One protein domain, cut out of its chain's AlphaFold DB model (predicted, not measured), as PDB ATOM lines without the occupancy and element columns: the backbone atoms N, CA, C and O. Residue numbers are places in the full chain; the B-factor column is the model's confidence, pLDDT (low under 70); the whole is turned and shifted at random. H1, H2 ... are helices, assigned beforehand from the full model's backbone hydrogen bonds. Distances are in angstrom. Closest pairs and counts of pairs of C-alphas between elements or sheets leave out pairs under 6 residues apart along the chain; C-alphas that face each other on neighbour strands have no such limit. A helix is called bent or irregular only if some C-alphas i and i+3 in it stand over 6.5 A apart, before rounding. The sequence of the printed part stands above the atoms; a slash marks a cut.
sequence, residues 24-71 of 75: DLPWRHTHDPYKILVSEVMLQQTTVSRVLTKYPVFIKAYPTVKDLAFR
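Overview. This is residues 24 to 71 of the 75 residues of a protein of Microgenomates group bacterium GW2011_GWC1_39_12 (UniProt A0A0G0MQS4). Two helices of similar length, H1 and H2, make a hairpin splayed open like a V, and the short helix H3 sits at the open end of the V, by the beginning of H1 and beyond the end of H2. A lead-in, residues 24 to 32, has no named element and runs up to the beginning of H1. The printed part has 48 residues, with three named helices in the order H1, H2, H3 and no named strand; its class is all helix. It is compact, with a radius of gyration of the C-alphas of 10.4 A, and the C-alphas span 29 by 20 by 17 A.

Along the chain. Begin at C-alpha 24, at (-7.799, 40.708, -18.414), and read on through residues 24 to 32. At Pro 33 you reach H1, residues 33 to 45; find its first C-alpha at (-17.814, 56.083, -15.084), from where the helix runs 19.3 A to C-alpha 45. Two residues later comes H2, residues 48 to 61, the longest helix by residues, 19.7 A from first to last C-alpha. Look at C-alphas 53 and 56, which are 6.7 A apart: H2 is irregular, but only just. Three residues after H2 you find H3, residues 65 to 70, which ends with C-alpha 70 at (-33.156, 54.167, -4.958).

Arrangement. Start with H1 and H2, which form a helical hairpin. They touch, with 6 pairs of C-alphas within 8 A, and the closest C-alphas are those of Met 42 and Val 51, 6.5 A apart. Their lines stand at a steep tilt of 41 degrees, and they run opposite ways. Next look at Tyr 34 and Val 65, whose C-alphas, 6.5 A apart, are the closest of H1 and H3. These two helices are close but not clearly touching, with 1 pair of C-alphas within 8 A, and their lines are about perpendicular, at 80 degrees. H2 and H3 are near each other: their closest C-alphas are 8.2 A apart, and 6 pairs are within 10 A. In the backbone, every O i to N i+4 pair of H3 is within hydrogen-bond range, against 8 of 9 in H1 and 7 of 10 in H2.

Size, cuts and confidence. The two C-alphas farthest apart are those of Asp 24 and Phe 70, at 31.7 A. The printed part has no cut, and the links from H1 to H2 and from H2 to H3 are both tight. In the B-factor column you find a mean pLDDT of 94.7 over the printed part of this predicted model; no printed residue is under 70.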
ATOM      1  N   ASP A  24      -6.432  40.545 -17.957       92.69
ATOM      2  CA  ASP A  24      -7.799  40.708 -18.414       92.69
ATOM      3  C   ASP A  24      -8.719  40.930 -17.207       92.69
ATOM      4  O   ASP A  24      -8.822  40.070 -16.334       92.69
ATOM      5  N   LEU A  25      -9.301  42.124 -17.091       94.94
ATOM      6  CA  LEU A  25     -10.138  42.512 -15.953       94.94
ATOM      7  C   LEU A  25     -11.442  43.122 -16.482       94.94
ATOM      8  O   LEU A  25     -11.360  44.061 -17.274       94.94
ATOM      9  N   PRO A  26     -12.627  42.667 -16.030       93.69
ATOM     10  CA  PRO A  26     -13.916  43.100 -16.580       93.69
ATOM     11  C   PRO A  26     -14.112  44.620 -16.607       93.69
ATOM     12  O   PRO A  26     -14.590  45.176 -17.593       93.69
ATOM     13  N   TRP A  27     -13.684  45.313 -15.552       94.69
ATOM     14  CA  TRP A  27     -13.801  46.769 -15.432       94.69
ATOM     15  C   TRP A  27     -12.844  47.558 -16.343       94.69
ATOM     16  O   TRP A  27     -12.992  48.768 -16.465       94.69
ATOM     17  N   ARG A  28     -11.894  46.903 -17.028       95.06
ATOM     18  CA  ARG A  28     -11.047  47.532 -18.063       95.06
ATOM     19  C   ARG A  28     -11.686  47.544 -19.454       95.06
ATOM     20  O   ARG A  28     -11.143  48.185 -20.346       95.06
ATOM     21  N   HIS A  29     -12.815  46.859 -19.639       95.19
ATOM     22  CA  HIS A  29     -13.531  46.768 -20.921       95.19
ATOM     23  C   HIS A  29     -14.727  47.714 -21.021       95.19
ATOM     24  O   HIS A  29     -15.540  47.600 -21.933       95.19
ATOM     25  N   THR A  30     -14.861  48.640 -20.075       94.88
ATOM     26  CA  THR A  30     -15.965  49.597 -20.019       94.88
ATOM     27  C   THR A  30     -15.433  51.021 -19.919       94.88
ATOM     28  O   THR A  30     -14.400  51.261 -19.301       94.88
ATOM     29  N   HIS A  31     -16.166  51.962 -20.511       96.00
ATOM     30  CA  HIS A  31     -15.935  53.405 -20.371       96.00
ATOM     31  C   HIS A  31     -16.989  54.074 -19.473       96.00
ATOM     32  O   HIS A  31     -16.994  55.290 -19.326       96.00
ATOM     33  N   ASP A  32     -17.896  53.286 -18.887       96.75
ATOM     34  CA  ASP A  32     -18.938  53.766 -17.980       96.75
ATOM     35  C   ASP A  32     -18.318  54.234 -16.644       96.75
ATOM     36  O   ASP A  32     -17.770  53.400 -15.908       96.75
ATOM     37  N   PRO A  33     -18.418  55.535 -16.296       96.81
ATOM     38  CA  PRO A  33     -17.814  56.083 -15.084       96.81
ATOM     39  C   PRO A  33     -18.310  55.424 -13.794       96.81
ATOM     40  O   PRO A  33     -17.527  55.254 -12.862       96.81
ATOM     41  N   TYR A  34     -19.582  55.016 -13.732       96.62
ATOM     42  CA  TYR A  34     -20.142  54.356 -12.551       96.62
ATOM     43  C   TYR A  34     -19.505  52.979 -12.350       96.62
ATOM     44  O   TYR A  34     -19.032  52.648 -11.262       96.62
ATOM     45  N   LYS A  35     -19.417  52.195 -13.425       96.62
ATOM     46  CA  LYS A  35     -18.807  50.860 -13.408       96.62
ATOM     47  C   LYS A  35     -17.316  50.901 -13.085       96.62
ATOM     48  O   LYS A  35     -16.829  49.984 -12.421       96.62
ATOM     49  N   ILE A  36     -16.609  51.939 -13.537       96.88
ATOM     50  CA  ILE A  36     -15.204  52.183 -13.185       96.88
ATOM     51  C   ILE A  36     -15.103  52.538 -11.697       96.88
ATOM     52  O   ILE A  36     -14.379  51.861 -10.969       96.88
ATOM     53  N   LEU A  37     -15.892  53.504 -11.214       96.81
ATOM     54  CA  LEU A  37     -15.893  53.925  -9.809       96.81
ATOM     55  C   LEU A  37     -16.154  52.755  -8.851       96.81
ATOM     56  O   LEU A  37     -15.422  52.580  -7.881       96.81
ATOM     57  N   VAL A  38     -17.159  51.925  -9.141       96.12
ATOM     58  CA  VAL A  38     -17.471  50.736  -8.334       96.12
ATOM     59  C   VAL A  38     -16.271  49.792  -8.260       96.12
ATOM     60  O   VAL A  38     -15.957  49.286  -7.183       96.12
ATOM     61  N   SER A  39     -15.578  49.564  -9.382       96.31
ATOM     62  CA  SER A  39     -14.398  48.694  -9.393       96.31
ATOM     63  C   SER A  39     -13.265  49.248  -8.528       96.31
ATOM     64  O   SER A  39     -12.680  48.497  -7.751       96.31
ATOM     65  N   GLU A  40     -13.014  50.556  -8.588       96.50
ATOM     66  CA  GLU A  40     -11.969  51.218  -7.801       96.50
ATOM     67  C   GLU A  40     -12.276  51.152  -6.300       96.50
ATOM     68  O   GLU A  40     -11.418  50.764  -5.511       96.50
ATOM     69  N   VAL A  41     -13.523  51.430  -5.898       95.75
ATOM     70  CA  VAL A  41     -13.948  51.341  -4.489       95.75
ATOM     71  C   VAL A  41     -13.795  49.915  -3.951       95.75
ATOM     72  O   VAL A  41     -13.282  49.721  -2.850       95.75
ATOM     73  N   MET A  42     -14.181  48.895  -4.725       95.56
ATOM     74  CA  MET A  42     -13.999  47.499  -4.310       95.56
ATOM     75  C   MET A  42     -12.517  47.116  -4.169       95.56
ATOM     76  O   MET A  42     -12.155  46.375  -3.252       95.56
ATOM     77  N   LEU A  43     -11.662  47.618  -5.064       96.88
ATOM     78  CA  LEU A  43     -10.226  47.330  -5.081       96.88
ATOM     79  C   LEU A  43      -9.450  48.011  -3.946       96.88
ATOM     80  O   LEU A  43      -8.370  47.538  -3.602       96.88
ATOM     81  N   GLN A  44      -9.985  49.070  -3.334       96.44
ATOM     82  CA  GLN A  44      -9.359  49.715  -2.174       96.44
ATOM     83  C   GLN A  44      -9.357  48.820  -0.926       96.44
ATOM     84  O   GLN A  44      -8.408  48.861  -0.149       96.44
ATOM     85  N   GLN A  45     -10.408  48.016  -0.726       86.25
ATOM     86  CA  GLN A  45     -10.590  47.215   0.494       86.25
ATOM     87  C   GLN A  45     -10.389  45.707   0.282       86.25
ATOM     88  O   GLN A  45     -10.352  44.952   1.253       86.25
ATOM     89  N   THR A  46     -10.292  45.230  -0.966       94.88
ATOM     90  CA  THR A  46     -10.254  43.789  -1.265       94.88
ATOM     91  C   THR A  46      -9.268  43.416  -2.371       94.88
ATOM     92  O   THR A  46      -8.799  44.246  -3.144       94.88
ATOM     93  N   THR A  47      -8.943  42.125  -2.461       95.56
ATOM     94  CA  THR A  47      -8.042  41.590  -3.486       95.56
ATOM     95  C   THR A  47      -8.727  41.473  -4.850       95.56
ATOM     96  O   THR A  47      -9.922  41.197  -4.949       95.56
ATOM     97  N   VAL A  48      -7.946  41.577  -5.934       94.81
ATOM     98  CA  VAL A  48      -8.448  41.435  -7.317       94.81
ATOM     99  C   VAL A  48      -9.233  40.135  -7.523       94.81
ATOM    100  O   VAL A  48     -10.259  40.152  -8.194       94.81
ATOM    101  N   SER A  49      -8.794  39.020  -6.926       95.75
ATOM    102  CA  SER A  49      -9.494  37.732  -7.032       95.75
ATOM    103  C   SER A  49     -10.905  37.782  -6.444       95.75
ATOM    104  O   SER A  49     -11.831  37.225  -7.028       95.75
ATOM    105  N   ARG A  50     -11.102  38.503  -5.333       95.56
ATOM    106  CA  ARG A  50     -12.425  38.712  -4.736       95.56
ATOM    107  C   ARG A  50     -13.302  39.595  -5.622       95.56
ATOM    108  O   ARG A  50     -14.482  39.286  -5.811       95.56
ATOM    109  N   VAL A  51     -12.731  40.668  -6.171       96.00
ATOM    110  CA  VAL A  51     -13.452  41.611  -7.038       96.00
ATOM    111  C   VAL A  51     -13.890  40.941  -8.339       96.00
ATOM    112  O   VAL A  51     -15.031  41.133  -8.742       96.00
ATOM    113  N   LEU A  52     -13.058  40.085  -8.947       95.88
ATOM    114  CA  LEU A  52     -13.420  39.324 -10.154       95.88
ATOM    115  C   LEU A  52     -14.731  38.542  -9.982       95.88
ATOM    116  O   LEU A  52     -15.550  38.515 -10.898       95.88
ATOM    117  N   THR A  53     -14.969  37.969  -8.800       95.50
ATOM    118  CA  THR A  53     -16.204  37.232  -8.504       95.50
ATOM    119  C   THR A  53     -17.376  38.151  -8.151       95.50
ATOM    120  O   THR A  53     -18.515  37.874  -8.520       95.50
ATOM    121  N   LYS A  54     -17.140  39.231  -7.394       95.88
ATOM    122  CA  LYS A  54     -18.220  40.060  -6.823       95.88
ATOM    123  C   LYS A  54     -18.682  41.198  -7.725       95.88
ATOM    124  O   LYS A  54     -19.873  41.497  -7.742       95.88
ATOM    125  N   TYR A  55     -17.779  41.782  -8.502       96.19
ATOM    126  CA  TYR A  55     -18.075  42.873  -9.421       96.19
ATOM    127  C   TYR A  55     -19.215  42.569 -10.413       96.19
ATOM    128  O   TYR A  55     -20.171  43.343 -10.447       96.19
ATOM    129  N   PRO A  56     -19.208  41.453 -11.177       95.75
ATOM    130  CA  PRO A  56     -20.280  41.180 -12.137       95.75
ATOM    131  C   PRO A  56     -21.639  40.971 -11.458       95.75
ATOM    132  O   PRO A  56     -22.662  41.398 -11.989       95.75
ATOM    133  N   VAL A  57     -21.659  40.371 -10.262       96.25
ATOM    134  CA  VAL A  57     -22.885  40.208  -9.464       96.25
ATOM    135  C   VAL A  57     -23.426  41.569  -9.028       96.25
ATOM    136  O   VAL A  57     -24.623  41.818  -9.138       96.25
ATOM    137  N   PHE A  58     -22.545  42.461  -8.571       95.44
ATOM    138  CA  PHE A  58     -22.926  43.794  -8.120       95.44
ATOM    139  C   PHE A  58     -23.463  44.655  -9.264       95.44
ATOM    140  O   PHE A  58     -24.551  45.197  -9.138       95.44
ATOM    141  N   ILE A  59     -22.758  44.726 -10.397       96.00
ATOM    142  CA  ILE A  59     -23.201  45.510 -11.563       96.00
ATOM    143  C   ILE A  59     -24.495  44.951 -12.165       96.00
ATOM    144  O   ILE A  59     -25.301  45.704 -12.699       96.00
ATOM    145  N   LYS A  60     -24.735  43.638 -12.061       95.69
ATOM    146  CA  LYS A  60     -26.019  43.050 -12.459       95.69
ATOM    147  C   LYS A  60     -27.162  43.473 -11.527       95.69
ATOM    148  O   LYS A  60     -28.266  43.701 -12.006       95.69
ATOM    149  N   ALA A  61     -26.911  43.550 -10.220       94.81
ATOM    150  CA  ALA A  61     -27.907  43.969  -9.233       94.81
ATOM    151  C   ALA A  61     -28.148  45.488  -9.240       94.81
ATOM    152  O   ALA A  61     -29.266  45.931  -8.994       94.81
ATOM    153  N   TYR A  62     -27.107  46.261  -9.542       95.69
ATOM    154  CA  TYR A  62     -27.107  47.717  -9.582       95.69
ATOM    155  C   TYR A  62     -26.482  48.186 -10.900       95.69
ATOM    156  O   TYR A  62     -25.288  48.487 -10.943       95.69
ATOM    157  N   PRO A  63     -27.248  48.202 -12.004       95.31
ATOM    158  CA  PRO A  63     -26.716  48.598 -13.306       95.31
ATOM    159  C   PRO A  63     -26.305  50.070 -13.364       95.31
ATOM    160  O   PRO A  63     -25.356  50.406 -14.074       95.31
ATOM    161  N   THR A  64     -27.001  50.936 -12.619       95.38
ATOM    162  CA  THR A  64     -26.743  52.376 -12.565       95.38
ATOM    163  C   THR A  64     -26.606  52.894 -11.133       95.38
ATOM    164  O   THR A  64     -27.087  52.298 -10.168       95.38
ATOM    165  N   VAL A  65     -26.008  54.082 -10.993       94.06
ATOM    166  CA  VAL A  65     -25.945  54.800  -9.709       94.06
ATOM    167  C   VAL A  65     -27.334  55.089  -9.128       94.06
ATOM    168  O   VAL A  65     -27.497  55.103  -7.911       94.06
ATOM    169  N   LYS A  66     -28.348  55.278  -9.984       93.50
ATOM    170  CA  LYS A  66     -29.733  55.484  -9.547       93.50
ATOM    171  C   LYS A  66     -30.292  54.206  -8.934       93.50
ATOM    172  O   LYS A  66     -30.848  54.273  -7.847       93.50
ATOM    173  N   ASP A  67     -30.077  53.053  -9.564       91.88
ATOM    174  CA  ASP A  67     -30.515  51.760  -9.013       91.88
ATOM    175  C   ASP A  67     -29.859  51.479  -7.656       91.88
ATOM    176  O   ASP A  67     -30.493  50.940  -6.751       91.88
ATOM    177  N   LEU A  68     -28.597  51.891  -7.491       92.31
ATOM    178  CA  LEU A  68     -27.902  51.821  -6.207       92.31
ATOM    179  C   LEU A  68     -28.524  52.750  -5.153       92.31
ATOM    180  O   LEU A  68     -28.686  52.332  -4.011       92.31
ATOM    181  N   ALA A  69     -28.874  53.983  -5.525       91.19
ATOM    182  CA  ALA A  69     -29.404  54.993  -4.607       91.19
ATOM    183  C   ALA A  69     -30.874  54.764  -4.214       91.19
ATOM    184  O   ALA A  69     -31.248  55.000  -3.069       91.19
ATOM    185  N   PHE A  70     -31.710  54.317  -5.154       87.88
ATOM    186  CA  PHE A  70     -33.156  54.167  -4.958       87.88
ATOM    187  C   PHE A  70     -33.570  52.791  -4.450       87.88
ATOM    188  O   PHE A  70     -34.749  52.582  -4.159       87.88
ATOM    189  N   ARG A  71     -32.641  51.838  -4.316       79.69
ATOM    190  CA  ARG A  71     -32.971  50.569  -3.676       79.69
ATOM    191  C   ARG A  71     -33.228  50.823  -2.195       79.69
ATOM    192  O   ARG A  71     -32.292  50.941  -1.408       79.69
TER     193      ARG A  71